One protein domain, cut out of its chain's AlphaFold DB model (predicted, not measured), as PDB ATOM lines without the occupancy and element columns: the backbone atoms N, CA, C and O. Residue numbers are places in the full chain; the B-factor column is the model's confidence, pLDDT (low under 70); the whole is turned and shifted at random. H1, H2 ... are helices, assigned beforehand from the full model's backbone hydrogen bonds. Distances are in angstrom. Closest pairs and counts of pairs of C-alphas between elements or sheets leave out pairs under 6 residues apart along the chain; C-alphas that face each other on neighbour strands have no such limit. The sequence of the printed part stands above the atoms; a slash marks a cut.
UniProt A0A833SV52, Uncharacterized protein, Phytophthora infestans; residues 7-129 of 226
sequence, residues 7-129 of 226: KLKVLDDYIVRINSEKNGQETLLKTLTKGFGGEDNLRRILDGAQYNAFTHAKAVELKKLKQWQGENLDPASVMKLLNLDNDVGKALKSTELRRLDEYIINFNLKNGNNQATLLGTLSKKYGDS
ATOM      1  N   LYS A   7     -26.706 -10.991  48.854       91.50
ATOM      2  CA  LYS A   7     -26.685  -9.807  47.982       91.50
ATOM      3  C   LYS A   7     -26.890 -10.170  46.507       91.50
ATOM      4  O   LYS A   7     -27.647  -9.486  45.831       91.50
ATOM      5  N   LEU A   8     -26.275 -11.255  46.026       91.50
ATOM      6  CA  LEU A   8     -26.463 -11.719  44.649       91.50
ATOM      7  C   LEU A   8     -27.898 -12.181  44.395       91.50
ATOM      8  O   LEU A   8     -28.462 -11.844  43.362       91.50
ATOM      9  N   LYS A   9     -28.502 -12.911  45.344       91.44
ATOM     10  CA  LYS A   9     -29.906 -13.329  45.229       91.44
ATOM     11  C   LYS A   9     -30.841 -12.119  45.153       91.44
ATOM     12  O   LYS A   9     -31.692 -12.069  44.279       91.44
ATOM     13  N   VAL A  10     -30.637 -11.131  46.027       94.94
ATOM     14  CA  VAL A  10     -31.417  -9.882  46.011       94.94
ATOM     15  C   VAL A  10     -31.260  -9.145  44.681       94.94
ATOM     16  O   VAL A  10     -32.248  -8.653  44.147       94.94
ATOM     17  N   LEU A  11     -30.045  -9.092  44.127       95.12
ATOM     18  CA  LEU A  11     -29.801  -8.500  42.813       95.12
ATOM     19  C   LEU A  11     -30.543  -9.254  41.697       95.12
ATOM     20  O   LEU A  11     -31.201  -8.619  40.880       95.12
ATOM     21  N   ASP A  12     -30.466 -10.586  41.683       93.00
ATOM     22  CA  ASP A  12     -31.154 -11.449  40.711       93.00
ATOM     23  C   ASP A  12     -32.683 -11.248  40.774       93.00
ATOM     24  O   ASP A  12     -33.339 -11.018  39.761       93.00
ATOM     25  N   ASP A  13     -33.253 -11.223  41.982       93.75
ATOM     26  CA  ASP A  13     -34.685 -10.980  42.197       93.75
ATOM     27  C   ASP A  13     -35.105  -9.550  41.803       93.75
ATOM     28  O   ASP A  13     -36.187  -9.346  41.244       93.75
ATOM     29  N   TYR A  14     -34.250  -8.552  42.052       94.56
ATOM     30  CA  TYR A  14     -34.489  -7.168  41.641       94.56
ATOM     31  C   TYR A  14     -34.484  -7.005  40.116       94.56
ATOM     32  O   TYR A  14     -35.347  -6.312  39.578       94.56
ATOM     33  N   ILE A  15     -33.558  -7.667  39.414       95.56
ATOM     34  CA  ILE A  15     -33.501  -7.667  37.945       95.56
ATOM     35  C   ILE A  15     -34.799  -8.236  37.363       95.56
ATOM     36  O   ILE A  15     -35.398  -7.614  36.489       95.56
ATOM     37  N   VAL A  16     -35.292  -9.363  37.889       94.25
ATOM     38  CA  VAL A  16     -36.579  -9.926  37.445       94.25
ATOM     39  C   VAL A  16     -37.714  -8.932  37.648       94.25
ATOM     40  O   VAL A  16     -38.504  -8.715  36.732       94.25
ATOM     41  N   ARG A  17     -37.785  -8.288  38.818       93.50
ATOM     42  CA  ARG A  17     -38.823  -7.289  39.094       93.50
ATOM     43  C   ARG A  17     -38.772  -6.129  38.101       93.50
ATOM     44  O   ARG A  17     -39.795  -5.799  37.511       93.50
ATOM     45  N   ILE A  18     -37.596  -5.537  37.885       93.56
ATOM     46  CA  ILE A  18     -37.461  -4.368  37.006       93.56
ATOM     47  C   ILE A  18     -37.779  -4.726  35.549       93.56
ATOM     48  O   ILE A  18     -38.441  -3.951  34.857       93.56
ATOM     49  N   ASN A  19     -37.366  -5.911  35.091       94.12
ATOM     50  CA  ASN A  19     -37.672  -6.388  33.748       94.12
ATOM     51  C   ASN A  19     -39.167  -6.670  33.577       94.12
ATOM     52  O   ASN A  19     -39.718  -6.400  32.512       94.12
ATOM     53  N   SER A  20     -39.825  -7.192  34.615       92.31
ATOM     54  CA  SER A  20     -41.266  -7.446  34.613       92.31
ATOM     55  C   SER A  20     -42.112  -6.176  34.643       92.31
ATOM     56  O   SER A  20     -43.087  -6.086  33.906       92.31
ATOM     57  N   GLU A  21     -41.756  -5.205  35.481       90.69
ATOM     58  CA  GLU A  21     -42.576  -4.009  35.721       90.69
ATOM     59  C   GLU A  21     -42.302  -2.879  34.727       90.69
ATOM     60  O   GLU A  21     -43.198  -2.098  34.416       90.69
ATOM     61  N   LYS A  22     -41.060  -2.760  34.244       89.94
ATOM     62  CA  LYS A  22     -40.612  -1.619  33.429       89.94
ATOM     63  C   LYS A  22     -40.164  -2.013  32.026       89.94
ATOM     64  O   LYS A  22     -39.527  -1.205  31.357       89.94
ATOM     65  N   ASN A  23     -40.452  -3.244  31.594       85.88
ATOM     66  CA  ASN A  23     -39.965  -3.801  30.327       85.88
ATOM     67  C   ASN A  23     -38.439  -3.645  30.165       85.88
ATOM     68  O   ASN A  23     -37.929  -3.361  29.081       85.88
ATOM     69  N   GLY A  24     -37.710  -3.788  31.276       89.38
ATOM     70  CA  GLY A  24     -36.254  -3.734  31.301       89.38
ATOM     71  C   GLY A  24     -35.605  -4.884  30.526       89.38
ATOM     72  O   GLY A  24     -36.206  -5.930  30.291       89.38
ATOM     73  N   GLN A  25     -34.344  -4.676  30.147       92.12
ATOM     74  CA  GLN A  25     -33.511  -5.641  29.416       92.12
ATOM     75  C   GLN A  25     -32.194  -5.914  30.162       92.12
ATOM     76  O   GLN A  25     -31.142  -6.137  29.559       92.12
ATOM     77  N   GLU A  26     -32.210  -5.805  31.492       95.00
ATOM     78  CA  GLU A  26     -31.033  -6.095  32.310       95.00
ATOM     79  C   GLU A  26     -30.965  -7.595  32.605       95.00
ATOM     80  O   GLU A  26     -31.992  -8.244  32.753       95.00
ATOM     81  N   THR A  27     -29.775  -8.183  32.687       95.38
ATOM     82  CA  THR A  27     -29.646  -9.606  33.044       95.38
ATOM     83  C   THR A  27     -28.529  -9.793  34.048       95.38
ATOM     84  O   THR A  27     -27.585  -8.999  34.095       95.38
ATOM     85  N   LEU A  28     -28.601 -10.865  34.843       94.81
ATOM     86  CA  LEU A  28     -27.562 -11.145  35.828       94.81
ATOM     87  C   LEU A  28     -26.185 -11.262  35.160       94.81
ATOM     88  O   LEU A  28     -25.222 -10.664  35.632       94.81
ATOM     89  N   LEU A  29     -26.089 -11.957  34.022       94.25
ATOM     90  CA  LEU A  29     -24.838 -12.071  33.265       94.25
ATOM     91  C   LEU A  29     -24.298 -10.719  32.794       94.25
ATOM     92  O   LEU A  29     -23.103 -10.468  32.948       94.25
ATOM     93  N   LYS A  30     -25.151  -9.840  32.256       94.69
ATOM     94  CA  LYS A  30     -24.750  -8.495  31.817       94.69
ATOM     95  C   LYS A  30     -24.258  -7.655  32.997       94.69
ATOM     96  O   LYS A  30     -23.174  -7.070  32.933       94.69
ATOM     97  N   THR A  31     -24.998  -7.667  34.103       95.75
ATOM     98  CA  THR A  31     -24.634  -6.942  35.325       95.75
ATOM     99  C   THR A  31     -23.322  -7.457  35.923       95.75
ATOM    100  O   THR A  31     -22.451  -6.655  36.259       95.75
ATOM    101  N   LEU A  32     -23.126  -8.778  36.011       95.25
ATOM    102  CA  LEU A  32     -21.881  -9.369  36.513       95.25
ATOM    103  C   LEU A  32     -20.704  -9.117  35.566       95.25
ATOM    104  O   LEU A  32     -19.613  -8.805  36.032       95.25
ATOM    105  N   THR A  33     -20.919  -9.185  34.251       95.25
ATOM    106  CA  THR A  33     -19.887  -8.860  33.252       95.25
ATOM    107  C   THR A  33     -19.398  -7.429  33.445       95.25
ATOM    108  O   THR A  33     -18.196  -7.198  33.531       95.25
ATOM    109  N   LYS A  34     -20.318  -6.468  33.596       96.00
ATOM    110  CA  LYS A  34     -19.965  -5.074  33.886       96.00
ATOM    111  C   LYS A  34     -19.265  -4.935  35.242       96.00
ATOM    112  O   LYS A  34     -18.219  -4.300  35.324       96.00
ATOM    113  N   GLY A  35     -19.821  -5.538  36.293       94.69
ATOM    114  CA  GLY A  35     -19.324  -5.412  37.666       94.69
ATOM    115  C   GLY A  35     -17.936  -6.014  37.894       94.69
ATOM    116  O   GLY A  35     -17.176  -5.492  38.705       94.69
ATOM    117  N   PHE A  36     -17.578  -7.070  37.163       94.56
ATOM    118  CA  PHE A  36     -16.249  -7.685  37.221       94.56
ATOM    119  C   PHE A  36     -15.269  -7.139  36.169       94.56
ATOM    120  O   PHE A  36     -14.154  -7.642  36.051       94.56
ATOM    121  N   GLY A  37     -15.646  -6.095  35.425       96.06
ATOM    122  CA  GLY A  37     -14.740  -5.409  34.502       96.06
ATOM    123  C   GLY A  37     -14.525  -6.133  33.175       96.06
ATOM    124  O   GLY A  37     -13.423  -6.104  32.640       96.06
ATOM    125  N   GLY A  38     -15.558  -6.793  32.649       96.00
ATOM    126  CA  GLY A  38     -15.567  -7.361  31.302       96.00
ATOM    127  C   GLY A  38     -15.692  -8.881  31.248       96.00
ATOM    128  O   GLY A  38     -15.689  -9.591  32.257       96.00
ATOM    129  N   GLU A  39     -15.822  -9.384  30.020       93.50
ATOM    130  CA  GLU A  39     -16.107 -10.794  29.752       93.50
ATOM    131  C   GLU A  39     -14.997 -11.742  30.204       93.50
ATOM    132  O   GLU A  39     -15.296 -12.780  30.799       93.50
ATOM    133  N   ASP A  40     -13.738 -11.371  29.967       96.00
ATOM    134  CA  ASP A  40     -12.573 -12.179  30.334       96.00
ATOM    135  C   ASP A  40     -12.416 -12.310  31.846       96.00
ATOM    136  O   ASP A  40     -12.100 -13.387  32.357       96.00
ATOM    137  N   ASN A  41     -12.671 -11.227  32.579       96.75
ATOM    138  CA  ASN A  41     -12.589 -11.235  34.034       96.75
ATOM    139  C   ASN A  41     -13.707 -12.077  34.641       96.75
ATOM    140  O   ASN A  41     -13.432 -12.928  35.488       96.75
ATOM    141  N   LEU A  42     -14.947 -11.924  34.157       95.62
ATOM    142  CA  LEU A  42     -16.041 -12.798  34.578       95.62
ATOM    143  C   LEU A  42     -15.717 -14.269  34.275       95.62
ATOM    144  O   LEU A  42     -15.906 -15.116  35.146       95.62
ATOM    145  N   ARG A  43     -15.184 -14.584  33.085       95.62
ATOM    146  CA  ARG A  43     -14.799 -15.956  32.721       95.62
ATOM    147  C   ARG A  43     -13.789 -16.544  33.710       95.62
ATOM    148  O   ARG A  43     -14.054 -17.609  34.258       95.62
ATOM    149  N   ARG A  44     -12.690 -15.836  34.001       96.25
ATOM    150  CA  ARG A  44     -11.670 -16.286  34.971       96.25
ATOM    151  C   ARG A  44     -12.260 -16.524  36.365       96.25
ATOM    152  O   ARG A  44     -11.931 -17.518  37.008       96.25
ATOM    153  N   ILE A  45     -13.153 -15.644  36.821       95.50
ATOM    154  CA  ILE A  45     -13.829 -15.787  38.121       95.50
ATOM    155  C   ILE A  45     -14.693 -17.049  38.151       95.50
ATOM    156  O   ILE A  45     -14.627 -17.812  39.116       95.50
ATOM    157  N   LEU A  46     -15.489 -17.290  37.106       96.38
ATOM    158  CA  LEU A  46     -16.330 -18.484  37.014       96.38
ATOM    159  C   LEU A  46     -15.490 -19.767  36.898       96.38
ATOM    160  O   LEU A  46     -15.844 -20.780  37.502       96.38
ATOM    161  N   ASP A  47     -14.364 -19.714  36.182       95.88
ATOM    162  CA  ASP A  47     -13.429 -20.834  36.040       95.88
ATOM    163  C   ASP A  47     -12.812 -21.245  37.382       95.88
ATOM    164  O   ASP A  47     -12.689 -22.436  37.643       95.88
ATOM    165  N   GLY A  48     -12.485 -20.295  38.263       95.19
ATOM    166  CA  GLY A  48     -12.042 -20.611  39.624       95.19
ATOM    167  C   GLY A  48     -13.189 -21.078  40.528       95.19
ATOM    168  O   GLY A  48     -13.069 -22.063  41.256       95.19
ATOM    169  N   ALA A  49     -14.336 -20.399  40.458       94.88
ATOM    170  CA  ALA A  49     -15.477 -20.649  41.335       94.88
ATOM    171  C   ALA A  49     -16.132 -22.024  41.143       94.88
ATOM    172  O   ALA A  49     -16.755 -22.533  42.078       94.88
ATOM    173  N   GLN A  50     -15.988 -22.640  39.966       94.62
ATOM    174  CA  GLN A  50     -16.515 -23.983  39.719       94.62
ATOM    175  C   GLN A  50     -15.808 -25.064  40.557       94.62
ATOM    176  O   GLN A  50     -16.369 -26.135  40.745       94.62
ATOM    177  N   TYR A  51     -14.608 -24.815  41.088       94.00
ATOM    178  CA  TYR A  51     -13.884 -25.794  41.913       94.00
ATOM    179  C   TYR A  51     -14.188 -25.673  43.412       94.00
ATOM    180  O   TYR A  51     -13.721 -26.479  44.211       94.00
ATOM    181  N   ASN A  52     -14.987 -24.681  43.818       93.62
ATOM    182  CA  ASN A  52     -15.404 -24.510  45.203       93.62
ATOM    183  C   ASN A  52     -16.824 -25.053  45.408       93.62
ATOM    184  O   ASN A  52     -17.752 -24.618  44.731       93.62
ATOM    185  N   ALA A  53     -17.006 -25.947  46.385       93.31
ATOM    186  CA  ALA A  53     -18.280 -26.628  46.636       93.31
ATOM    187  C   ALA A  53     -19.476 -25.676  46.825       93.31
ATOM    188  O   ALA A  53     -20.579 -25.976  46.379       93.31
ATOM    189  N   PHE A  54     -19.264 -24.505  47.435       90.00
ATOM    190  CA  PHE A  54     -20.336 -23.540  47.662       90.00
ATOM    191  C   PHE A  54     -20.697 -22.773  46.391       90.00
ATOM    192  O   PHE A  54     -21.868 -22.486  46.176       90.00
ATOM    193  N   THR A  55     -19.726 -22.417  45.548       94.19
ATOM    194  CA  THR A  55     -19.974 -21.606  44.341       94.19
ATOM    195  C   THR A  55     -20.121 -22.420  43.061       94.19
ATOM    196  O   THR A  55     -20.526 -21.853  42.048       94.19
ATOM    197  N   HIS A  56     -19.850 -23.727  43.113       94.00
ATOM    198  CA  HIS A  56     -19.844 -24.633  41.968       94.00
ATOM    199  C   HIS A  56     -21.114 -24.521  41.127       94.00
ATOM    200  O   HIS A  56     -21.042 -24.187  39.947       94.00
ATOM    201  N   ALA A  57     -22.282 -24.724  41.745       93.06
ATOM    202  CA  ALA A  57     -23.555 -24.756  41.031       93.06
ATOM    203  C   ALA A  57     -23.822 -23.452  40.261       93.06
ATOM    204  O   ALA A  57     -24.082 -23.484  39.059       93.06
ATOM    205  N   LYS A  58     -23.671 -22.295  40.923       92.50
ATOM    206  CA  LYS A  58     -23.885 -20.987  40.287       92.50
ATOM    207  C   LYS A  58     -22.842 -20.700  39.205       92.50
ATOM    208  O   LYS A  58     -23.179 -20.128  38.173       92.50
ATOM    209  N   ALA A  59     -21.587 -21.089  39.425       95.69
ATOM    210  CA  ALA A  59     -20.533 -20.903  38.437       95.69
ATOM    211  C   ALA A  59     -20.814 -21.710  37.161       95.69
ATOM    212  O   ALA A  59     -20.756 -21.161  36.063       95.69
ATOM    213  N   VAL A  60     -21.183 -22.986  37.306       95.81
ATOM    214  CA  VAL A  60     -21.530 -23.871  36.184       95.81
ATOM    215  C   VAL A  60     -22.757 -23.360  35.427       95.81
ATOM    216  O   VAL A  60     -22.740 -23.325  34.199       95.81
ATOM    217  N   GLU A  61     -23.796 -22.921  36.135       94.31
ATOM    218  CA  GLU A  61     -25.006 -22.331  35.549       94.31
ATOM    219  C   GLU A  61     -24.684 -21.111  34.668       94.31
ATOM    220  O   GLU A  61     -25.038 -21.080  33.488       94.31
ATOM    221  N   LEU A  62     -23.945 -20.131  35.204       95.19
ATOM    222  CA  LEU A  62     -23.568 -18.921  34.464       95.19
ATOM    223  C   LEU A  62     -22.643 -19.232  33.279       95.19
ATOM    224  O   LEU A  62     -22.762 -18.600  32.228       95.19
ATOM    225  N   LYS A  63     -21.750 -20.222  33.416       96.31
ATOM    226  CA  LYS A  63     -20.894 -20.688  32.315       96.31
ATOM    227  C   LYS A  63     -21.708 -21.297  31.178       96.31
ATOM    228  O   LYS A  63     -21.458 -20.941  30.032       96.31
ATOM    229  N   LYS A  64     -22.693 -22.151  31.480       96.88
ATOM    230  CA  LYS A  64     -23.587 -22.735  30.466       96.88
ATOM    231  C   LYS A  64     -24.353 -21.658  29.706       96.88
ATOM    232  O   LYS A  64     -24.340 -21.660  28.482       96.88
ATOM    233  N   LEU A  65     -24.935 -20.687  30.414       95.38
ATOM    234  CA  LEU A  65     -25.635 -19.572  29.772       95.38
ATOM    235  C   LEU A  65     -24.708 -18.769  28.846       95.38
ATOM    236  O   LEU A  65     -25.091 -18.477  27.714       95.38
ATOM    237  N   LYS A  66     -23.474 -18.465  29.277       94.44
ATOM    238  CA  LYS A  66     -22.478 -17.809  28.410       94.44
ATOM    239  C   LYS A  66     -22.101 -18.663  27.202       94.44
ATOM    240  O   LYS A  66     -21.972 -18.126  26.107       94.44
ATOM    241  N   GLN A  67     -21.921 -19.967  27.391       95.75
ATOM    242  CA  GLN A  67     -21.607 -20.891  26.306       95.75
ATOM    243  C   GLN A  67     -22.722 -20.890  25.254       95.75
ATOM    244  O   GLN A  67     -22.457 -20.597  24.092       95.75
ATOM    245  N   TRP A  68     -23.977 -21.091  25.664       97.19
ATOM    246  CA  TRP A  68     -25.129 -21.073  24.756       97.19
ATOM    247  C   TRP A  68     -25.309 -19.721  24.050       97.19
ATOM    248  O   TRP A  68     -25.837 -19.662  22.941       97.19
ATOM    249  N   GLN A  69     -24.886 -18.614  24.676       92.62
ATOM    250  CA  GLN A  69     -24.865 -17.281  24.058       92.62
ATOM    251  C   GLN A  69     -23.738 -17.096  23.036       92.62
ATOM    252  O   GLN A  69     -23.854 -16.225  22.174       92.62
ATOM    253  N   GLY A  70     -22.625 -17.818  23.181       92.69
ATOM    254  CA  GLY A  70     -21.522 -17.837  22.218       92.69
ATOM    255  C   GLY A  70     -21.832 -18.730  21.019       92.69
ATOM    256  O   GLY A  70     -21.528 -18.366  19.892       92.69
ATOM    257  N   GLU A  71     -22.515 -19.848  21.265       95.62
ATOM    258  CA  GLU A  71     -23.009 -20.780  20.242       95.62
ATOM    259  C   GLU A  71     -24.246 -20.258  19.493       95.62
ATOM    260  O   GLU A  71     -24.667 -20.855  18.508       95.62
ATOM    261  N   ASN A  72     -24.828 -19.144  19.954       93.44
ATOM    262  CA  ASN A  72     -26.035 -18.533  19.394       93.44
ATOM    263  C   ASN A  72     -27.205 -19.526  19.254       93.44
ATOM    264  O   ASN A  72     -27.889 -19.558  18.230       93.44
ATOM    265  N   LEU A  73     -27.408 -20.363  20.276       96.44
ATOM    266  CA  LEU A  73     -28.481 -21.351  20.265       96.44
ATOM    267  C   LEU A  73     -29.859 -20.682  20.152       96.44
ATOM    268  O   LEU A  73     -30.139 -19.654  20.765       96.44
ATOM    269  N   ASP A  74     -30.758 -21.302  19.392       94.81
ATOM    270  CA  ASP A  74     -32.157 -20.882  19.365       94.81
ATOM    271  C   ASP A  74     -32.788 -21.017  20.775       94.81
ATOM    272  O   ASP A  74     -32.537 -22.006  21.479       94.81
ATOM    273  N   PRO A  75     -33.640 -20.066  21.206       96.56
ATOM    274  CA  PRO A  75     -34.281 -20.119  22.519       96.56
ATOM    275  C   PRO A  75     -35.082 -21.390  22.826       96.56
ATOM    276  O   PRO A  75     -35.128 -21.796  23.986       96.56
ATOM    277  N   ALA A  76     -35.693 -22.051  21.838       96.25
ATOM    278  CA  ALA A  76     -36.382 -23.324  22.056       96.25
ATOM    279  C   ALA A  76     -35.390 -24.470  22.330       96.25
ATOM    280  O   ALA A  76     -35.675 -25.348  23.147       96.25
ATOM    281  N   SER A  77     -34.194 -24.436  21.731       97.38
ATOM    282  CA  SER A  77     -33.105 -25.357  22.096       97.38
ATOM    283  C   SER A  77     -32.676 -25.159  23.551       97.38
ATOM    284  O   SER A  77     -32.545 -26.129  24.298       97.38
ATOM    285  N   VAL A  78     -32.523 -23.907  23.991       98.06
ATOM    286  CA  VAL A  78     -32.181 -23.597  25.390       98.06
ATOM    287  C   VAL A  78     -33.306 -23.980  26.350       98.06
ATOM    288  O   VAL A  78     -33.038 -24.547  27.406       98.06
ATOM    289  N   MET A  79     -34.565 -23.762  25.973       98.19
ATOM    290  CA  MET A  79     -35.731 -24.213  26.738       98.19
ATOM    291  C   MET A  79     -35.689 -25.726  26.997       98.19
ATOM    292  O   MET A  79     -35.924 -26.161  28.125       98.19
ATOM    293  N   LYS A  80     -35.322 -26.523  25.987       97.88
ATOM    294  CA  LYS A  80     -35.125 -27.970  26.135       97.88
ATOM    295  C   LYS A  80     -33.942 -28.312  27.045       97.88
ATOM    296  O   LYS A  80     -34.069 -29.167  27.915       97.88
ATOM    297  N   LEU A  81     -32.806 -27.622  26.908       97.88
ATOM    298  CA  LEU A  81     -31.633 -27.823  27.777       97.88
ATOM    299  C   LEU A  81     -31.908 -27.483  29.251       97.88
ATOM    300  O   LEU A  81     -31.283 -28.055  30.145       97.88
ATOM    301  N   LEU A  82     -32.857 -26.582  29.505       97.56
ATOM    302  CA  LEU A  82     -33.363 -26.239  30.835       97.56
ATOM    303  C   LEU A  82     -34.483 -27.180  31.321       97.56
ATOM    304  O   LEU A  82     -35.030 -26.969  32.401       97.56
ATOM    305  N   ASN A  83     -34.821 -28.222  30.553       97.31
ATOM    306  CA  ASN A  83     -35.913 -29.167  30.821       97.31
ATOM    307  C   ASN A  83     -37.280 -28.487  31.005       97.31
ATOM    308  O   ASN A  83     -38.124 -28.938  31.785       97.31
ATOM    309  N   LEU A  84     -37.503 -27.384  30.289       98.06
ATOM    310  CA  LEU A  84     -38.732 -26.596  30.341       98.06
ATOM    311  C   LEU A  84     -39.726 -26.975  29.243       98.06
ATOM    312  O   LEU A  84     -40.705 -26.255  29.084       98.06
ATOM    313  N   ASP A  85     -39.491 -28.048  28.483       97.00
ATOM    314  CA  ASP A  85     -40.247 -28.417  27.277       97.00
ATOM    315  C   ASP A  85     -41.118 -29.685  27.427       97.00
ATOM    316  O   ASP A  85     -41.644 -30.195  26.438       97.00
ATOM    317  N   ASN A  86     -41.293 -30.181  28.655       95.25
ATOM    318  CA  ASN A  86     -42.117 -31.360  28.948       95.25
ATOM    319  C   ASN A  86     -43.573 -31.021  29.302       95.25
ATOM    320  O   ASN A  86     -44.493 -31.655  28.800       95.25
ATOM    321  N   ASP A  87     -43.782 -30.054  30.199       96.25
ATOM    322  CA  ASP A  87     -45.097 -29.676  30.725       96.25
ATOM    323  C   ASP A  87     -45.119 -28.175  31.025       96.25
ATOM    324  O   ASP A  87     -44.281 -27.666  31.778       96.25
ATOM    325  N   VAL A  88     -46.088 -27.464  30.449       95.19
ATOM    326  CA  VAL A  88     -46.176 -26.002  30.545       95.19
ATOM    327  C   VAL A  88     -46.462 -25.518  31.972       95.19
ATOM    328  O   VAL A  88     -45.902 -24.512  32.413       95.19
ATOM    329  N   GLY A  89     -47.271 -26.253  32.739       92.81
ATOM    330  CA  GLY A  89     -47.612 -25.902  34.116       92.81
ATOM    331  C   GLY A  89     -46.415 -26.023  35.059       92.81
ATOM    332  O   GLY A  89     -46.231 -25.180  35.943       92.81
ATOM    333  N   LYS A  90     -45.574 -27.042  34.861       94.62
ATOM    334  CA  LYS A  90     -44.290 -27.213  35.555       94.62
ATOM    335  C   LYS A  90     -43.271 -26.186  35.082       94.62
ATOM    336  O   LYS A  90     -42.594 -25.599  35.923       94.62
ATOM    337  N   ALA A  91     -43.195 -25.916  33.778       96.50
ATOM    338  CA  ALA A  91     -42.276 -24.930  33.219       96.50
ATOM    339  C   ALA A  91     -42.516 -23.533  33.810       96.50
ATOM    340  O   ALA A  91     -41.576 -22.899  34.281       96.50
ATOM    341  N   LEU A  92     -43.776 -23.087  33.893       94.50
ATOM    342  CA  LEU A  92     -44.128 -21.769  34.442       94.50
ATOM    343  C   LEU A  92     -43.889 -21.618  35.954       94.50
ATOM    344  O   LEU A  92     -43.809 -20.496  36.461       94.50
ATOM    345  N   LYS A  93     -43.782 -22.734  36.680       91.56
ATOM    346  CA  LYS A  93     -43.461 -22.776  38.117       91.56
ATOM    347  C   LYS A  93     -41.977 -23.046  38.383       91.56
ATOM    348  O   LYS A  93     -41.549 -22.978  39.532       91.56
ATOM    349  N   SER A  94     -41.208 -23.378  37.348       93.00
ATOM    350  CA  SER A  94     -39.794 -23.714  37.464       93.00
ATOM    351  C   SER A  94     -38.951 -22.467  37.701       93.00
ATOM    352  O   SER A  94     -39.151 -21.425  37.074       93.00
ATOM    353  N   THR A  95     -37.935 -22.594  38.551       89.50
ATOM    354  CA  THR A  95     -36.908 -21.559  38.722       89.50
ATOM    355  C   THR A  95     -36.100 -21.333  37.446       89.50
ATOM    356  O   THR A  95     -35.588 -20.233  37.240       89.50
ATOM    357  N   GLU A  96     -36.037 -22.329  36.557       94.38
ATOM    358  CA  GLU A  96     -35.309 -22.243  35.288       94.38
ATOM    359  C   GLU A  96     -36.005 -21.346  34.258       94.38
ATOM    360  O   GLU A  96     -35.350 -20.857  33.338       94.38
ATOM    361  N   LEU A  97     -37.302 -21.046  34.425       95.75
ATOM    362  CA  LEU A  97     -38.011 -20.107  33.547       95.75
ATOM    363  C   LEU A  97     -37.322 -18.737  33.527       95.75
ATOM    364  O   LEU A  97     -37.210 -18.109  32.476       95.75
ATOM    365  N   ARG A  98     -36.799 -18.304  34.682       94.25
ATOM    366  CA  ARG A  98     -35.996 -17.081  34.801       94.25
ATOM    367  C   ARG A  98     -34.758 -17.132  33.906       94.25
ATOM    368  O   ARG A  98     -34.426 -16.136  33.276       94.25
ATOM    369  N   ARG A  99     -34.080 -18.280  33.834       95.81
ATOM    370  CA  ARG A  99     -32.864 -18.442  33.023       95.81
ATOM    371  C   ARG A  99     -33.168 -18.440  31.538       95.81
ATOM    372  O   ARG A  99     -32.415 -17.835  30.781       95.81
ATOM    373  N   LEU A 100     -34.292 -19.028  31.134       97.88
ATOM    374  CA  LEU A 100     -34.774 -18.908  29.762       97.88
ATOM    375  C   LEU A 100     -35.097 -17.448  29.403       97.88
ATOM    376  O   LEU A 100     -34.692 -16.982  28.341       97.88
ATOM    377  N   ASP A 101     -35.769 -16.716  30.292       96.38
ATOM    378  CA  ASP A 101     -36.092 -15.299  30.085       96.38
ATOM    379  C   ASP A 101     -34.833 -14.434  29.911       96.38
ATOM    380  O   ASP A 101     -34.692 -13.702  28.932       96.38
ATOM    381  N   GLU A 102     -33.865 -14.575  30.820       95.25
ATOM    382  CA  GLU A 102     -32.571 -13.888  30.742       95.25
ATOM    383  C   GLU A 102     -31.788 -14.260  29.482       95.25
ATOM    384  O   GLU A 102     -31.105 -13.414  28.891       95.25
ATOM    385  N   TYR A 103     -31.862 -15.524  29.065       96.62
ATOM    386  CA  TYR A 103     -31.242 -15.970  27.828       96.62
ATOM    387  C   TYR A 103     -31.857 -15.258  26.622       96.62
ATOM    388  O   TYR A 103     -31.112 -14.683  25.832       96.62
ATOM    389  N   ILE A 104     -33.191 -15.226  26.518       96.38
ATOM    390  CA  ILE A 104     -33.918 -14.570  25.420       96.38
ATOM    391  C   ILE A 104     -33.597 -13.073  25.355       96.38
ATOM    392  O   ILE A 104     -33.333 -12.557  24.271       96.38
ATOM    393  N   ILE A 105     -33.551 -12.379  26.498       94.62
ATOM    394  CA  ILE A 105     -33.167 -10.958  26.547       94.62
ATOM    395  C   ILE A 105     -31.777 -10.762  25.930       94.62
ATOM    396  O   ILE A 105     -31.601  -9.941  25.031       94.62
ATOM    397  N   ASN A 106     -30.786 -11.541  26.370       92.69
ATOM    398  CA  ASN A 106     -29.423 -11.434  25.849       92.69
ATOM    399  C   ASN A 106     -29.311 -11.868  24.377       92.69
ATOM    400  O   ASN A 106     -28.546 -11.270  23.622       92.69
ATOM    401  N   PHE A 107     -30.071 -12.885  23.963       93.81
ATOM    402  CA  PHE A 107     -30.154 -13.340  22.577       93.81
ATOM    403  C   PHE A 107     -30.669 -12.218  21.667       93.81
ATOM    404  O   PHE A 107     -30.042 -11.913  20.656       93.81
ATOM    405  N   ASN A 108     -31.744 -11.530  22.058       93.56
ATOM    406  CA  ASN A 108     -32.323 -10.433  21.278       93.56
ATOM    407  C   ASN A 108     -31.408  -9.207  21.186       93.56
ATOM    408  O   ASN A 108     -31.391  -8.541  20.154       93.56
ATOM    409  N   LEU A 109     -30.636  -8.915  22.240       88.88
ATOM    410  CA  LEU A 109     -29.641  -7.834  22.219       88.88
ATOM    411  C   LEU A 109     -28.542  -8.078  21.174       88.88
ATOM    412  O   LEU A 109     -28.000  -7.120  20.631       88.88
ATOM    413  N   LYS A 110     -28.218  -9.345  20.885       85.56
ATOM    414  CA  LYS A 110     -27.273  -9.725  19.824       85.56
ATOM    415  C   LYS A 110     -27.943  -9.853  18.451       85.56
ATOM    416  O   LYS A 110     -27.324  -9.533  17.442       85.56
ATOM    417  N   ASN A 111     -29.196 -10.304  18.415       84.44
ATOM    418  CA  ASN A 111     -29.923 -10.679  17.201       84.44
ATOM    419  C   ASN A 111     -31.104  -9.731  16.924       84.44
ATOM    420  O   ASN A 111     -32.263 -10.146  16.933       84.44
ATOM    421  N   GLY A 112     -30.812  -8.455  16.653       75.38
ATOM    422  CA  GLY A 112     -31.818  -7.384  16.564       75.38
ATOM    423  C   GLY A 112     -32.989  -7.623  15.596       75.38
ATOM    424  O   GLY A 112     -34.086  -7.147  15.867       75.38
ATOM    425  N   ASN A 113     -32.793  -8.398  14.521       74.38
ATOM    426  CA  ASN A 113     -33.827  -8.668  13.510       74.38
ATOM    427  C   ASN A 113     -34.628  -9.965  13.750       74.38
ATOM    428  O   ASN A 113     -35.688 -10.132  13.158       74.38
ATOM    429  N   ASN A 114     -34.151 -10.868  14.615       74.00
ATOM    430  CA  ASN A 114     -34.765 -12.178  14.879       74.00
ATOM    431  C   ASN A 114     -35.155 -12.290  16.356       74.00
ATOM    432  O   ASN A 114     -34.690 -13.175  17.074       74.00
ATOM    433  N   GLN A 115     -35.973 -11.350  16.825       86.06
ATOM    434  CA  GLN A 115     -36.332 -11.277  18.235       86.06
ATOM    435  C   GLN A 115     -37.285 -12.408  18.630       86.06
ATOM    436  O   GLN A 115     -38.367 -12.566  18.063       86.06
ATOM    437  N   ALA A 116     -36.901 -13.167  19.650       93.62
ATOM    438  CA  ALA A 116     -37.773 -14.116  20.322       93.62
ATOM    439  C   ALA A 116     -38.450 -13.454  21.529       93.62
ATOM    440  O   ALA A 116     -37.926 -12.520  22.128       93.62
ATOM    441  N   THR A 117     -39.604 -13.960  21.946       95.25
ATOM    442  CA  THR A 117     -40.229 -13.559  23.214       95.25
ATOM    443  C   THR A 117     -40.447 -14.792  24.066       95.25
ATOM    444  O   THR A 117     -40.689 -15.866  23.523       95.25
ATOM    445  N   LEU A 118     -40.404 -14.654  25.394       97.19
ATOM    446  CA  LEU A 118     -40.670 -15.787  26.282       97.19
ATOM    447  C   LEU A 118     -42.057 -16.392  26.017       97.19
ATOM    448  O   LEU A 118     -42.176 -17.608  25.888       97.19
ATOM    449  N   LEU A 119     -43.083 -15.544  25.868       97.00
ATOM    450  CA  LEU A 119     -44.436 -15.982  25.523       97.00
ATOM    451  C   LEU A 119     -44.455 -16.731  24.184       97.00
ATOM    452  O   LEU A 119     -44.965 -17.843  24.122       97.00
ATOM    453  N   GLY A 120     -43.837 -16.176  23.137       96.50
ATOM    454  CA  GLY A 120     -43.769 -16.813  21.821       96.50
ATOM    455  C   GLY A 120     -43.004 -18.139  21.826       96.50
ATOM    456  O   GLY A 120     -43.431 -19.093  21.181       96.50
ATOM    457  N   THR A 121     -41.907 -18.237  22.582       97.69
ATOM    458  CA  THR A 121     -41.142 -19.482  22.743       97.69
ATOM    459  C   THR A 121     -41.979 -20.562  23.433       97.69
ATOM    460  O   THR A 121     -42.016 -21.694  22.952       97.69
ATOM    461  N   LEU A 122     -42.704 -20.215  24.505       98.25
ATOM    462  CA  LEU A 122     -43.630 -21.130  25.182       98.25
ATOM    463  C   LEU A 122     -44.774 -21.556  24.250       98.25
ATOM    464  O   LEU A 122     -45.021 -22.751  24.098       98.25
ATOM    465  N   SER A 123     -45.425 -20.600  23.581       96.69
ATOM    466  CA  SER A 123     -46.530 -20.840  22.640       96.69
ATOM    467  C   SER A 123     -46.128 -21.734  21.475       96.69
ATOM    468  O   SER A 123     -46.866 -22.645  21.114       96.69
ATOM    469  N   LYS A 124     -44.934 -21.537  20.908       96.00
ATOM    470  CA  LYS A 124     -44.424 -22.379  19.818       96.00
ATOM    471  C   LYS A 124     -44.258 -23.839  20.247       96.00
ATOM    472  O   LYS A 124     -44.410 -24.733  19.421       96.00
ATOM    473  N   LYS A 125     -43.922 -24.082  21.518       97.38
ATOM    474  CA  LYS A 125     -43.717 -25.431  22.056       97.38
ATOM    475  C   LYS A 125     -45.021 -26.101  22.495       97.38
ATOM    476  O   LYS A 125     -45.179 -27.294  22.258       97.38
ATOM    477  N   TYR A 126     -45.898 -25.359  23.164       96.62
ATOM    478  CA  TYR A 126     -47.053 -25.913  23.877       96.62
ATOM    479  C   TYR A 126     -48.407 -25.557  23.260       96.62
ATOM    480  O   TYR A 126     -49.409 -26.153  23.625       96.62
ATOM    481  N   GLY A 127     -48.452 -24.609  22.325       95.00
ATOM    482  CA  GLY A 127     -49.690 -24.057  21.786       95.00
ATOM    483  C   GLY A 127     -50.242 -22.904  22.630       95.00
ATOM    484  O   GLY A 127     -50.123 -22.879  23.855       95.00
ATOM    485  N   ASP A 128     -50.870 -21.935  21.959       92.12
ATOM    486  CA  ASP A 128     -51.372 -20.704  22.587       92.12
ATOM    487  C   ASP A 128     -52.408 -20.976  23.694       92.12
ATOM    488  O   ASP A 128     -52.391 -20.309  24.727       92.12
ATOM    489  N   SER A 129     -53.290 -21.963  23.502       90.50
ATOM    490  CA  SER A 129     -54.367 -22.283  24.453       90.50
ATOM    491  C   SER A 129     -53.834 -22.875  25.762       90.50
ATOM    492  O   SER A 129     -54.182 -22.409  26.849       90.50
TER     493      SER A 129
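What this domain is: This is residues 7 to 129 of the 226 residues of an uncharacterized protein of Phytophthora infestans (UniProt A0A833SV52). Eight helices make a body with two ends and H7 in the middle: at one end H2 stands across the helical hairpin of H3 and H4, and at the other H5 and H8 pack on H7 with the short H6 near H8. The long first helix, H1, crosses one side of the body, next to H2 and H7. The printed part has 123 residues with eight named helices, H1 to H8 in order along it, and no named strand; the class is all helix. The whole is compact, with a radius of gyration of the C-alphas of 14.7 A, and only just elongated, spanning 44 by 29 by 29 A.

How they stand to each other: H1, residues 7 to 22, only just touches H2, residues 28 to 35, with 3 pairs of C-alphas within 8 A and through residues 11 to 15 of H1 alone; the closest C-alphas, of Asp 12 and Leu 28, are 6.1 A apart. H2 and H3, residues 39 to 49, touch only at the corner, the closest C-alphas being those of Thr 33 and Glu 39, 5.5 A apart. H3 and H4, residues 56 to 70, form a helical hairpin at a shallow tilt of 32 degrees, opposite ways; their closest C-alphas, of Leu 46 and Ala 59, are 5.1 A apart. H7, residues 97 to 110, is the hub, touching three helices. Residues 65 to 69 of H4 touch residues 103 to 107 of H7, closest at the C-alphas of Gln 69 and Phe 107, 6.8 A. H5, residues 75 to 81, touches H7 at a steep tilt of 39 degrees, opposite ways, with the C-alphas of Met 79 and Leu 100 closest at 6.2 A. H8, residues 118 to 126, only just touches H7, with 3 pairs of C-alphas within 8 A, through residues 100 to 104 of H7 alone; the closest C-alphas, of Asp 101 and Leu 118, are 6.0 A apart. H6, residues 88 to 93, touches no helix but is near H8. H3 and H7 are apart. Every O i to N i+4 pair is within hydrogen-bond range in H1, H2, H3, H4, H5, H7 and H8; in H6 it is 1 of 2.

Where its parts are: H1 begins at C-alpha 7 (-26.685, -9.807, 47.982) and is 21.7 A long from first to last C-alpha. H2 measures 10.2 A, H3 15.2 A, H4 21.0 A, H5 9.7 A and H6 8.7 A. H7 begins at C-alpha 97 (-38.011, -20.107, 33.547) and measures 20.3 A. H8, 12.2 A, ends at C-alpha 126 (-47.053, -25.913, 23.877).

The domain as a whole: The two C-alphas farthest apart, of Gly 48 and Ser 129, are 45.0 A apart. The printed part has no cut, and no link is long. The mean pLDDT of the printed part is 94.0, and no printed residue is under 70.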